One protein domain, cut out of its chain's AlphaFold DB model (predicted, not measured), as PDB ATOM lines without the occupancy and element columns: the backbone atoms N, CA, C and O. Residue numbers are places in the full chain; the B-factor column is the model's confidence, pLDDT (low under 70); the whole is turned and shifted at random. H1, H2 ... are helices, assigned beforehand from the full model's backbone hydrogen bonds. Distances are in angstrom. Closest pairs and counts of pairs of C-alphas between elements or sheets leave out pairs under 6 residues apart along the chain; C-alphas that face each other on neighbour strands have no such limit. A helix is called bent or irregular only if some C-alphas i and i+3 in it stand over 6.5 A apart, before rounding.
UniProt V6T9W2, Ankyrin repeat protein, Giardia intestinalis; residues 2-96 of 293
ATOM      1  N   SER A   2     161.859 159.163 155.130       55.62
ATOM      2  CA  SER A   2     162.079 160.301 154.234       55.62
ATOM      3  C   SER A   2     163.553 160.691 154.342       55.62
ATOM      4  O   SER A   2     163.990 161.171 155.383       55.62
ATOM      5  N   TRP A   3     164.359 160.392 153.324       72.12
ATOM      6  CA  TRP A   3     165.775 160.756 153.335       72.12
ATOM      7  C   TRP A   3     165.902 162.235 152.948       72.12
ATOM      8  O   TRP A   3     165.817 162.568 151.769       72.12
ATOM      9  N   CYS A   4     166.085 163.130 153.925       89.94
ATOM     10  CA  CYS A   4     166.303 164.557 153.648       89.94
ATOM     11  C   CYS A   4     167.769 164.863 153.293       89.94
ATOM     12  O   CYS A   4     168.696 164.150 153.710       89.94
ATOM     13  N   ALA A   5     167.998 165.943 152.543       92.69
ATOM     14  CA  ALA A   5     169.339 166.323 152.099       92.69
ATOM     15  C   ALA A   5     170.261 166.648 153.286       92.69
ATOM     16  O   ALA A   5     171.450 166.322 153.277       92.69
ATOM     17  N   SER A   6     169.702 167.217 154.352       94.75
ATOM     18  CA  SER A   6     170.408 167.570 155.578       94.75
ATOM     19  C   SER A   6     170.931 166.338 156.307       94.75
ATOM     20  O   SER A   6     172.090 166.326 156.719       94.75
ATOM     21  N   ARG A   7     170.137 165.263 156.411       93.62
ATOM     22  CA  ARG A   7     170.605 164.000 157.003       93.62
ATOM     23  C   ARG A   7     171.765 163.426 156.200       93.62
ATOM     24  O   ARG A   7     172.794 163.084 156.777       93.62
ATOM     25  N   TYR A   8     171.636 163.385 154.875       92.94
ATOM     26  CA  TYR A   8     172.722 162.938 154.005       92.94
ATOM     27  C   TYR A   8     173.993 163.785 154.187       92.94
ATOM     28  O   TYR A   8     175.095 163.248 154.317       92.94
ATOM     29  N   ALA A   9     173.850 165.111 154.261       95.38
ATOM     30  CA  ALA A   9     174.968 166.022 154.477       95.38
ATOM     31  C   ALA A   9     175.680 165.754 155.811       95.38
ATOM     32  O   ALA A   9     176.912 165.791 155.854       95.38
ATOM     33  N   ILE A  10     174.939 165.428 156.876       95.06
ATOM     34  CA  ILE A  10     175.507 165.027 158.170       95.06
ATOM     35  C   ILE A  10     176.322 163.737 158.027       95.06
ATOM     36  O   ILE A  10     177.490 163.719 158.402       95.06
ATOM     37  N   GLU A  11     175.757 162.680 157.440       90.81
ATOM     38  CA  GLU A  11     176.413 161.366 157.299       90.81
ATOM     39  C   GLU A  11     177.684 161.399 156.436       90.81
ATOM     40  O   GLU A  11     178.648 160.647 156.649       90.81
ATOM     41  N   MET A  12     177.697 162.301 155.458       92.94
ATOM     42  CA  MET A  12     178.842 162.539 154.587       92.94
ATOM     43  C   MET A  12     179.811 163.589 155.144       92.94
ATOM     44  O   MET A  12     180.827 163.863 154.505       92.94
ATOM     45  N   GLY A  13     179.527 164.188 156.306       93.00
ATOM     46  CA  GLY A  13     180.365 165.226 156.910       93.00
ATOM     47  C   GLY A  13     180.425 166.530 156.105       93.00
ATOM     48  O   GLY A  13     181.359 167.321 156.249       93.00
ATOM     49  N   ARG A  14     179.446 166.775 155.227       95.44
ATOM     50  CA  ARG A  14     179.372 167.929 154.318       95.44
ATOM     51  C   ARG A  14     178.771 169.140 155.037       95.44
ATOM     52  O   ARG A  14     177.659 169.570 154.743       95.44
ATOM     53  N   VAL A  15     179.532 169.714 155.970       95.06
ATOM     54  CA  VAL A  15     179.081 170.823 156.839       95.06
ATOM     55  C   VAL A  15     178.564 172.031 156.045       95.06
ATOM     56  O   VAL A  15     177.556 172.621 156.421       95.06
ATOM     57  N   ALA A  16     179.218 172.397 154.937       94.44
ATOM     58  CA  ALA A  16     178.777 173.515 154.098       94.44
ATOM     59  C   ALA A  16     177.396 173.264 153.468       94.44
ATOM     60  O   ALA A  16     176.538 174.141 153.515       94.44
ATOM     61  N   CYS A  17     177.157 172.055 152.949       93.88
ATOM     62  CA  CYS A  17     175.859 171.664 152.396       93.88
ATOM     63  C   CYS A  17     174.778 171.666 153.478       93.88
ATOM     64  O   CYS A  17     173.706 172.223 153.267       93.88
ATOM     65  N   LEU A  18     175.094 171.125 154.660       95.88
ATOM     66  CA  LEU A  18     174.173 171.119 155.792       95.88
ATOM     67  C   LEU A  18     173.744 172.535 156.184       95.88
ATOM     68  O   LEU A  18     172.564 172.767 156.410       95.88
ATOM     69  N   LYS A  19     174.677 173.495 156.239       94.44
ATOM     70  CA  LYS A  19     174.358 174.892 156.578       94.44
ATOM     71  C   LYS A  19     173.336 175.522 155.623       94.44
ATOM     72  O   LYS A  19     172.589 176.391 156.058       94.44
ATOM     73  N   LEU A  20     173.292 175.084 154.363       94.25
ATOM     74  CA  LEU A  20     172.336 175.569 153.363       94.25
ATOM     75  C   LEU A  20     170.981 174.852 153.447       94.25
ATOM     76  O   LEU A  20     169.941 175.491 153.318       94.25
ATOM     77  N   SER A  21     170.984 173.533 153.654       93.62
ATOM     78  CA  SER A  21     169.762 172.718 153.624       93.62
ATOM     79  C   SER A  21     168.992 172.730 154.948       93.62
ATOM     80  O   SER A  21     167.762 172.675 154.955       93.62
ATOM     81  N   VAL A  22     169.694 172.855 156.081       93.81
ATOM     82  CA  VAL A  22     169.101 172.730 157.424       93.81
ATOM     83  C   VAL A  22     168.050 173.797 157.719       93.81
ATOM     84  O   VAL A  22     167.117 173.540 158.473       93.81
ATOM     85  N   THR A  23     168.166 174.982 157.115       92.25
ATOM     86  CA  THR A  23     167.198 176.078 157.281       92.25
ATOM     87  C   THR A  23     165.808 175.708 156.765       92.25
ATOM     88  O   THR A  23     164.820 176.196 157.306       92.25
ATOM     89  N   HIS A  24     165.730 174.805 155.785       92.44
ATOM     90  CA  HIS A  24     164.483 174.352 155.168       92.44
ATOM     91  C   HIS A  24     164.037 172.976 155.687       92.44
ATOM     92  O   HIS A  24     162.847 172.690 155.740       92.44
ATOM     93  N   GLU A  25     164.978 172.124 156.106       93.50
ATOM     94  CA  GLU A  25     164.705 170.719 156.449       93.50
ATOM     95  C   GLU A  25     164.827 170.407 157.951       93.50
ATOM     96  O   GLU A  25     164.830 169.240 158.349       93.50
ATOM     97  N   LYS A  26     164.909 171.424 158.820       92.12
ATOM     98  CA  LYS A  26     165.014 171.223 160.278       92.12
ATOM     99  C   LYS A  26     163.898 170.334 160.839       92.12
ATOM    100  O   LYS A  26     164.158 169.540 161.739       92.12
ATOM    101  N   CYS A  27     162.678 170.450 160.308       92.44
ATOM    102  CA  CYS A  27     161.544 169.614 160.716       92.44
ATOM    103  C   CYS A  27     161.789 168.130 160.401       92.44
ATOM    104  O   CYS A  27     161.635 167.288 161.278       92.44
ATOM    105  N   LEU A  28     162.277 167.829 159.192       93.50
ATOM    106  CA  LEU A  28     162.572 166.462 158.744       93.50
ATOM    107  C   LEU A  28     163.688 165.816 159.575       93.50
ATOM    108  O   LEU A  28     163.620 164.641 159.917       93.50
ATOM    109  N   LEU A  29     164.702 166.599 159.958       93.88
ATOM    110  CA  LEU A  29     165.717 166.145 160.911       93.88
ATOM    111  C   LEU A  29     165.097 165.791 162.273       93.88
ATOM    112  O   LEU A  29     165.455 164.773 162.863       93.88
ATOM    113  N   GLY A  30     164.161 166.609 162.765       93.94
ATOM    114  CA  GLY A  30     163.439 166.354 164.012       93.94
ATOM    115  C   GLY A  30     162.611 165.065 163.977       93.94
ATOM    116  O   GLY A  30     162.644 164.304 164.942       93.94
ATOM    117  N   GLU A  31     161.943 164.780 162.855       93.56
ATOM    118  CA  GLU A  31     161.214 163.518 162.630       93.56
ATOM    119  C   GLU A  31     162.141 162.293 162.692       93.56
ATOM    120  O   GLU A  31     161.756 161.247 163.213       93.56
ATOM    121  N   ASP A  32     163.392 162.443 162.247       91.88
ATOM    122  CA  ASP A  32     164.450 161.428 162.345       91.88
ATOM    123  C   ASP A  32     165.141 161.374 163.729       91.88
ATOM    124  O   ASP A  32     166.095 160.614 163.942       91.88
ATOM    125  N   GLY A  33     164.657 162.157 164.696       94.38
ATOM    126  CA  GLY A  33     165.145 162.179 166.073       94.38
ATOM    127  C   GLY A  33     166.378 163.059 166.299       94.38
ATOM    128  O   GLY A  33     166.988 162.988 167.369       94.38
ATOM    129  N   PHE A  34     166.772 163.896 165.332       95.69
ATOM    130  CA  PHE A  34     167.832 164.877 165.556       95.69
ATOM    131  C   PHE A  34     167.336 166.001 166.461       95.69
ATOM    132  O   PHE A  34     166.380 166.712 166.160       95.69
ATOM    133  N   ILE A  35     168.054 166.207 167.559       95.31
ATOM    134  CA  ILE A  35     167.812 167.314 168.484       95.31
ATOM    135  C   ILE A  35     168.741 168.498 168.194       95.31
ATOM    136  O   ILE A  35     169.752 168.363 167.501       95.31
ATOM    137  N   GLN A  36     168.439 169.658 168.782       94.56
ATOM    138  CA  GLN A  36     169.197 170.893 168.555       94.56
ATOM    139  C   GLN A  36     170.699 170.743 168.843       94.56
ATOM    140  O   GLN A  36     171.506 171.211 168.044       94.56
ATOM    141  N   LEU A  37     171.075 170.020 169.907       96.25
ATOM    142  CA  LEU A  37     172.474 169.691 170.204       96.25
ATOM    143  C   LEU A  37     173.165 169.003 169.016       96.25
ATOM    144  O   LEU A  37     174.247 169.412 168.604       96.25
ATOM    145  N   MET A  38     172.541 167.972 168.444       96.75
ATOM    146  CA  MET A  38     173.122 167.200 167.340       96.75
ATOM    147  C   MET A  38     173.266 168.052 166.077       96.75
ATOM    148  O   MET A  38     174.283 167.961 165.393       96.75
ATOM    149  N   ILE A  39     172.284 168.912 165.794       95.31
ATOM    150  CA  ILE A  39     172.326 169.839 164.657       95.31
ATOM    151  C   ILE A  39     173.448 170.872 164.851       95.31
ATOM    152  O   ILE A  39     174.256 171.070 163.945       95.31
ATOM    153  N   ALA A  40     173.559 171.473 166.040       95.44
ATOM    154  CA  ALA A  40     174.613 172.434 166.362       95.44
ATOM    155  C   ALA A  40     176.014 171.808 166.240       95.44
ATOM    156  O   ALA A  40     176.916 172.402 165.639       95.44
ATOM    157  N   VAL A  41     176.181 170.577 166.738       96.88
ATOM    158  CA  VAL A  41     177.419 169.798 166.601       96.88
ATOM    159  C   VAL A  41     177.739 169.526 165.131       96.88
ATOM    160  O   VAL A  41     178.868 169.784 164.707       96.88
ATOM    161  N   ALA A  42     176.761 169.071 164.343       96.31
ATOM    162  CA  ALA A  42     176.944 168.777 162.924       96.31
ATOM    163  C   ALA A  42     177.314 170.016 162.094       96.31
ATOM    164  O   ALA A  42     178.141 169.940 161.185       96.31
ATOM    165  N   MET A  43     176.732 171.172 162.420       95.31
ATOM    166  CA  MET A  43     177.029 172.453 161.773       95.31
ATOM    167  C   MET A  43     178.373 173.057 162.204       95.31
ATOM    168  O   MET A  43     178.808 174.047 161.606       95.31
ATOM    169  N   ARG A  44     179.021 172.480 163.227       95.31
ATOM    170  CA  ARG A  44     180.172 173.062 163.932       95.31
ATOM    171  C   ARG A  44     179.876 174.481 164.428       95.31
ATOM    172  O   ARG A  44     180.650 175.403 164.172       95.31
ATOM    173  N   SER A  45     178.718 174.659 165.068       90.25
ATOM    174  CA  SER A  45     178.339 175.943 165.663       90.25
ATOM    175  C   SER A  45     179.341 176.352 166.749       90.25
ATOM    176  O   SER A  45     179.893 175.499 167.444       90.25
ATOM    177  N   ALA A  46     179.564 177.659 166.892       85.75
ATOM    178  CA  ALA A  46     180.379 178.233 167.965       85.75
ATOM    179  C   ALA A  46     179.630 178.291 169.310       85.75
ATOM    180  O   ALA A  46     180.205 178.676 170.326       85.75
ATOM    181  N   GLU A  47     178.346 177.930 169.316       85.88
ATOM    182  CA  GLU A  47     177.520 177.891 170.516       85.88
ATOM    183  C   GLU A  47     178.116 176.979 171.602       85.88
ATOM    184  O   GLU A  47     178.464 175.824 171.323       85.88
ATOM    185  N   PRO A  48     178.180 177.444 172.862       87.81
ATOM    186  CA  PRO A  48     178.646 176.622 173.967       87.81
ATOM    187  C   PRO A  48     177.766 175.382 174.150       87.81
ATOM    188  O   PRO A  48     176.585 175.488 174.476       87.81
ATOM    189  N   LEU A  49     178.347 174.184 174.027       87.69
ATOM    190  CA  LEU A  49     177.593 172.930 174.178       87.69
ATOM    191  C   LEU A  49     177.015 172.729 175.591       87.69
ATOM    192  O   LEU A  49     176.104 171.926 175.777       87.69
ATOM    193  N   VAL A  50     177.509 173.480 176.580       85.62
ATOM    194  CA  VAL A  50     177.059 173.433 177.981       85.62
ATOM    195  C   VAL A  50     175.576 173.765 178.152       85.62
ATOM    196  O   VAL A  50     174.946 173.231 179.061       85.62
ATOM    197  N   GLN A  51     174.997 174.579 177.263       89.50
ATOM    198  CA  GLN A  51     173.570 174.917 177.311       89.50
ATOM    199  C   GLN A  51     172.663 173.719 176.985       89.50
ATOM    200  O   GLN A  51     171.474 173.736 177.277       89.50
ATOM    201  N   TYR A  52     173.228 172.661 176.399       90.62
ATOM    202  CA  TYR A  52     172.514 171.455 175.996       90.62
ATOM    203  C   TYR A  52     172.733 170.284 176.967       90.62
ATOM    204  O   TYR A  52     172.584 169.126 176.577       90.62
ATOM    205  N   LYS A  53     173.109 170.550 178.225       87.62
ATOM    206  CA  LYS A  53     173.472 169.510 179.205       87.62
ATOM    207  C   LYS A  53     172.398 168.425 179.365       87.62
ATOM    208  O   LYS A  53     172.734 167.243 179.362       87.62
ATOM    209  N   ASP A  54     171.126 168.813 179.403       90.69
ATOM    210  CA  ASP A  54     169.991 167.890 179.586       90.69
ATOM    211  C   ASP A  54     169.684 167.043 178.337       90.69
ATOM    212  O   ASP A  54     168.882 166.112 178.365       90.69
ATOM    213  N   SER A  55     170.332 167.366 177.219       92.62
ATOM    214  CA  SER A  55     170.179 166.697 175.928       92.62
ATOM    215  C   SER A  55     171.296 165.693 175.617       92.62
ATOM    216  O   SER A  55     171.224 164.998 174.600       92.62
ATOM    217  N   ILE A  56     172.329 165.602 176.457       92.94
ATOM    218  CA  ILE A  56     173.446 164.666 176.270       92.94
ATOM    219  C   ILE A  56     172.937 163.217 176.393       92.94
ATOM    220  O   ILE A  56     171.995 162.945 177.136       92.94
ATOM    221  N   ARG A  57     173.541 162.270 175.656       95.69
ATOM    222  CA  ARG A  57     173.137 160.843 175.571       95.69
ATOM    223  C   ARG A  57     171.804 160.579 174.864       95.69
ATOM    224  O   ARG A  57     171.398 159.420 174.748       95.69
ATOM    225  N   ARG A  58     171.117 161.605 174.354       96.94
ATOM    226  CA  ARG A  58     169.973 161.402 173.454       96.94
ATOM    227  C   ARG A  58     170.444 160.753 172.152       96.94
ATOM    228  O   ARG A  58     171.601 160.892 171.756       96.94
ATOM    229  N   ARG A  59     169.535 160.031 171.496       97.06
ATOM    230  CA  ARG A  59     169.798 159.304 170.253       97.06
ATOM    231  C   ARG A  59     168.792 159.695 169.180       97.06
ATOM    232  O   ARG A  59     167.621 159.890 169.499       97.06
ATOM    233  N   THR A  60     169.260 159.771 167.940       96.56
ATOM    234  CA  THR A  60     168.403 159.766 166.747       96.56
ATOM    235  C   THR A  60     167.670 158.426 166.619       96.56
ATOM    236  O   THR A  60     168.005 157.455 167.307       96.56
ATOM    237  N   ASN A  61     166.716 158.328 165.692       94.44
ATOM    238  CA  ASN A  61     165.953 157.094 165.465       94.44
ATOM    239  C   ASN A  61     166.837 155.915 165.008       94.44
ATOM    240  O   ASN A  61     166.518 154.761 165.279       94.44
ATOM    241  N   ASP A  62     167.974 156.189 164.357       92.56
ATOM    242  CA  ASP A  62     168.989 155.189 163.985       92.56
ATOM    243  C   ASP A  62     170.109 155.018 165.034       92.56
ATOM    244  O   ASP A  62     171.138 154.380 164.778       92.56
ATOM    245  N   GLY A  63     169.904 155.581 166.227       95.50
ATOM    246  CA  GLY A  63     170.715 155.358 167.416       95.50
ATOM    247  C   GLY A  63     171.978 156.206 167.543       95.50
ATOM    248  O   GLY A  63     172.789 155.916 168.421       95.50
ATOM    249  N   ARG A  64     172.186 157.215 166.690       96.75
ATOM    250  CA  ARG A  64     173.382 158.066 166.734       96.75
ATOM    251  C   ARG A  64     173.308 159.055 167.889       96.75
ATOM    252  O   ARG A  64     172.280 159.692 168.108       96.75
ATOM    253  N   THR A  65     174.418 159.206 168.601       97.88
ATOM    254  CA  THR A  65     174.582 160.215 169.657       97.88
ATOM    255  C   THR A  65     175.243 161.482 169.112       97.88
ATOM    256  O   THR A  65     175.766 161.485 167.994       97.88
ATOM    257  N   ALA A  66     175.278 162.558 169.903       97.81
ATOM    258  CA  ALA A  66     175.956 163.789 169.506       97.81
ATOM    259  C   ALA A  66     177.464 163.574 169.256       97.81
ATOM    260  O   ALA A  66     178.010 164.148 168.316       97.81
ATOM    261  N   LEU A  67     178.125 162.699 170.022       98.50
ATOM    262  CA  LEU A  67     179.525 162.314 169.834       98.50
ATOM    263  C   LEU A  67     179.758 161.642 168.474       98.50
ATOM    264  O   LEU A  67     180.701 161.995 167.768       98.50
ATOM    265  N   MET A  68     178.875 160.734 168.052       98.38
ATOM    266  CA  MET A  68     178.964 160.113 166.723       98.38
ATOM    267  C   MET A  68     178.777 161.145 165.603       98.38
ATOM    268  O   MET A  68     179.507 161.129 164.612       98.38
ATOM    269  N   ILE A  69     177.839 162.085 165.770       98.00
ATOM    270  CA  ILE A  69     177.636 163.200 164.831       98.00
ATOM    271  C   ILE A  69     178.858 164.137 164.786       98.00
ATOM    272  O   ILE A  69     179.232 164.624 163.712       98.00
ATOM    273  N   ALA A  70     179.531 164.353 165.919       98.00
ATOM    274  CA  ALA A  70     180.776 165.114 165.976       98.00
ATOM    275  C   ALA A  70     181.883 164.449 165.144       98.00
ATOM    276  O   ALA A  70     182.619 165.144 164.449       98.00
ATOM    277  N   VAL A  71     181.967 163.115 165.147       98.19
ATOM    278  CA  VAL A  71     182.914 162.371 164.302       98.19
ATOM    279  C   VAL A  71     182.575 162.511 162.819       98.19
ATOM    280  O   VAL A  71     183.457 162.869 162.040       98.19
ATOM    281  N   TYR A  72     181.314 162.315 162.415       96.31
ATOM    282  CA  TYR A  72     180.904 162.485 161.011       96.31
ATOM    283  C   TYR A  72     181.255 163.867 160.465       96.31
ATOM    284  O   TYR A  72     181.747 164.007 159.347       96.31
ATOM    285  N   SER A  73     181.026 164.892 161.280       95.12
ATOM    286  CA  SER A  73     181.338 166.271 160.937       95.12
ATOM    287  C   SER A  73     182.789 166.645 161.224       95.12
ATOM    288  O   SER A  73     183.107 167.809 161.040       95.12
ATOM    289  N   ASN A  74     183.676 165.739 161.658       95.38
ATOM    290  CA  ASN A  74     185.056 166.013 162.091       95.38
ATOM    291  C   ASN A  74     185.171 167.264 163.001       95.38
ATOM    292  O   ASN A  74     186.000 168.154 162.801       95.38
ATOM    293  N   ASN A  75     184.258 167.373 163.969       96.81
ATOM    294  CA  ASN A  75     184.174 168.444 164.956       96.81
ATOM    295  C   ASN A  75     184.963 168.060 166.220       96.81
ATOM    296  O   ASN A  75     184.396 167.655 167.234       96.81
ATOM    297  N   ILE A  76     186.292 168.176 166.149       96.75
ATOM    298  CA  ILE A  76     187.204 167.795 167.240       96.75
ATOM    299  C   ILE A  76     186.881 168.485 168.585       96.75
ATOM    300  O   ILE A  76     186.903 167.795 169.607       96.75
ATOM    301  N   PRO A  77     186.551 169.793 168.649       96.81
ATOM    302  CA  PRO A  77     186.134 170.418 169.905       96.81
ATOM    303  C   PRO A  77     184.909 169.742 170.529       96.81
ATOM    304  O   PRO A  77     184.931 169.412 171.714       96.81
ATOM    305  N   ALA A  78     183.872 169.458 169.733       97.06
ATOM    306  CA  ALA A  78     182.687 168.762 170.231       97.06
ATOM    307  C   ALA A  78     183.010 167.340 170.711       97.06
ATOM    308  O   ALA A  78     182.503 166.931 171.752       97.06
ATOM    309  N   ILE A  79     183.902 166.620 170.017       98.00
ATOM    310  CA  ILE A  79     184.395 165.311 170.471       98.00
ATOM    311  C   ILE A  79     184.989 165.432 171.880       98.00
ATOM    312  O   ILE A  79     184.542 164.739 172.792       98.00
ATOM    313  N   LYS A  80     185.924 166.365 172.100       97.00
ATOM    314  CA  LYS A  80     186.559 166.570 173.417       97.00
ATOM    315  C   LYS A  80     185.546 166.862 174.529       97.00
ATOM    316  O   LYS A  80     185.711 166.367 175.638       97.00
ATOM    317  N   HIS A  81     184.499 167.631 174.233       95.75
ATOM    318  CA  HIS A  81     183.449 167.943 175.204       95.75
ATOM    319  C   HIS A  81     182.512 166.765 175.505       95.75
ATOM    320  O   HIS A  81     182.036 166.645 176.631       95.75
ATOM    321  N   LEU A  82     182.224 165.911 174.519       97.06
ATOM    322  CA  LEU A  82     181.184 164.881 174.626       97.06
ATOM    323  C   LEU A  82     181.711 163.506 175.059       97.06
ATOM    324  O   LEU A  82     180.939 162.723 175.615       97.06
ATOM    325  N   ILE A  83     183.006 163.213 174.863       97.31
ATOM    326  CA  ILE A  83     183.618 161.909 175.186       97.31
ATOM    327  C   ILE A  83     183.286 161.450 176.607       97.31
ATOM    328  O   ILE A  83     182.854 160.317 176.798       97.31
ATOM    329  N   ALA A  84     183.451 162.318 177.610       95.88
ATOM    330  CA  ALA A  84     183.273 161.927 179.009       95.88
ATOM    331  C   ALA A  84     181.857 161.398 179.309       95.88
ATOM    332  O   ALA A  84     181.697 160.505 180.141       95.88
ATOM    333  N   SER A  85     180.852 161.918 178.601       96.06
ATOM    334  CA  SER A  85     179.436 161.632 178.843       96.06
ATOM    335  C   SER A  85     178.859 160.556 177.919       96.06
ATOM    336  O   SER A  85     177.889 159.889 178.294       96.06
ATOM    337  N   GLU A  86     179.418 160.396 176.716       97.75
ATOM    338  CA  GLU A  86     178.881 159.515 175.666       97.75
ATOM    339  C   GLU A  86     179.812 158.364 175.252       97.75
ATOM    340  O   GLU A  86     179.414 157.554 174.414       97.75
ATOM    341  N   LYS A  87     181.013 158.241 175.839       96.81
ATOM    342  CA  LYS A  87     181.922 157.119 175.549       96.81
ATOM    343  C   LYS A  87     181.231 155.764 175.711       96.81
ATOM    344  O   LYS A  87     180.488 155.533 176.669       96.81
ATOM    345  N   GLY A  88     181.494 154.870 174.764       97.19
ATOM    346  CA  GLY A  88     180.998 153.496 174.770       97.19
ATOM    347  C   GLY A  88     179.515 153.355 174.429       97.19
ATOM    348  O   GLY A  88     178.984 152.247 174.442       97.19
ATOM    349  N   MET A  89     178.817 154.446 174.099       97.88
ATOM    350  CA  MET A  89     177.462 154.343 173.571       97.88
ATOM    351  C   MET A  89     177.484 153.752 172.160       97.88
ATOM    352  O   MET A  89     178.258 154.176 171.304       97.88
ATOM    353  N   GLN A  90     176.592 152.793 171.911       96.88
ATOM    354  CA  GLN A  90     176.492 152.077 170.639       96.88
ATOM    355  C   GLN A  90     175.150 152.320 169.944       96.88
ATOM    356  O   GLN A  90     174.102 152.405 170.596       96.88
ATOM    357  N   ARG A  91     175.185 152.370 168.610       95.56
ATOM    358  CA  ARG A  91     174.006 152.246 167.735       95.56
ATOM    359  C   ARG A  91     173.428 150.821 167.796       95.56
ATOM    360  O   ARG A  91     174.099 149.924 168.300       95.56
ATOM    361  N   PRO A  92     172.217 150.571 167.259       94.19
ATOM    362  CA  PRO A  92     171.650 149.221 167.179       94.19
ATOM    363  C   PRO A  92     172.547 148.194 166.466       94.19
ATOM    364  O   PRO A  92     172.551 147.025 166.834       94.19
ATOM    365  N   ASP A  93     173.354 148.631 165.490       91.75
ATOM    366  CA  ASP A  93     174.352 147.798 164.798       91.75
ATOM    367  C   ASP A  93     175.641 147.563 165.618       91.75
ATOM    368  O   ASP A  93     176.558 146.878 165.164       91.75
ATOM    369  N   GLY A  94     175.724 148.117 166.830       94.50
ATOM    370  CA  GLY A  94     176.871 148.032 167.730       94.50
ATOM    371  C   GLY A  94     177.972 149.060 167.457       94.50
ATOM    372  O   GLY A  94     178.976 149.061 168.168       94.50
ATOM    373  N   ARG A  95     177.825 149.954 166.469       95.69
ATOM    374  CA  ARG A  95     178.878 150.934 166.159       95.69
ATOM    375  C   ARG A  95     179.013 152.015 167.229       95.69
ATOM    376  O   ARG A  95     178.015 152.619 167.629       95.69
ATOM    377  N   THR A  96     180.258 152.292 167.617       97.88
ATOM    378  CA  THR A  96     180.674 153.406 168.486       97.88
ATOM    379  C   THR A  96     181.189 154.604 167.676       97.88
ATOM    380  O   THR A  96     181.274 154.553 166.445       97.88
TER     381      THR A  96
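Overview. This is residues 2 to 96 of the 293 residues of the protein "Ankyrin repeat protein" of Giardia intestinalis (UniProt V6T9W2). Two short helices, H3 and H5, lie side by side in the middle of a rounded body, with H1 and the sharply kinked H2 at one end and H4 and H6 toward the other. The link of residues 56 to 65 and the closing stretch of residues 87 to 96 loop out on one side of the helices. The printed part has 95 residues with six named helices, H1 to H6 in order along the chain, and no named strand; its class is all helix. It is compact, with a radius of gyration of the C-alphas of 12.1 A, and spans 32 by 30 by 22 A.

Arrangement. Start at H2, residues 15 to 31, the longest helix, which has a kink of 96 degrees near residue 24. It touches H1, residues 5 to 11, about perpendicular at 74 degrees; the closest C-alphas, of Ser 6 and Leu 18, are 5.2 A apart. Go on from H1 to the hub, H5, residues 66 to 72: they touch about perpendicular at 89 degrees, closest at the C-alphas of Glu 11 and Tyr 72, 5.9 A. H5 touches H3, residues 36 to 42, at a shallow tilt of 23 degrees, the same way, with the C-alphas of Met 38 and Ala 66 closest at 4.9 A. H5 also touches H6, residues 76 to 86, as a helical hairpin at a steep tilt of 40 degrees, opposite ways; the C-alphas of Leu 67 and Leu 82 are closest, at 5.7 A. H4, residues 49 to 55, only just touches H3, with 3 pairs of C-alphas within 8 A, the closest being Leu 37 and Tyr 52 at 6.1 A. H2 is apart from H4, H5 and H6. The helix packing is mostly crossed, with 1 of 5 touching pairs at a shallow tilt. In H1, H3 and H5 every O i to N i+4 pair is within hydrogen-bond range; H2 has 9 of 13, H6 5 of 7, and H4 0 of 3, beside 3 of 4 O i to N i+3 pairs.

Along the chain. Find C-alpha 15 at (179.081, 170.823, 156.839); from there H2 runs 20.2 A to C-alpha 31 at (161.214, 163.518, 162.630). H1 measures 10.1 A, H3 and H4 9.8 A each, and H5 9.9 A. H6 runs 14.5 A and ends at C-alpha 86, (178.881, 159.515, 175.666). H2, H4 and H6 are irregular: C-alphas 24 and 27 are 7.9 A apart, 51 and 54 8.2 A, and 81 and 84 7.1 A.

Size, cuts and confidence. Look to His 24 and Gly 88 for the two C-alphas farthest apart, 33.0 A. The printed part, residues 2 to 96, has no cut, and no link is long. The mean pLDDT of the printed part is 93.8; residue 2 alone is under 70.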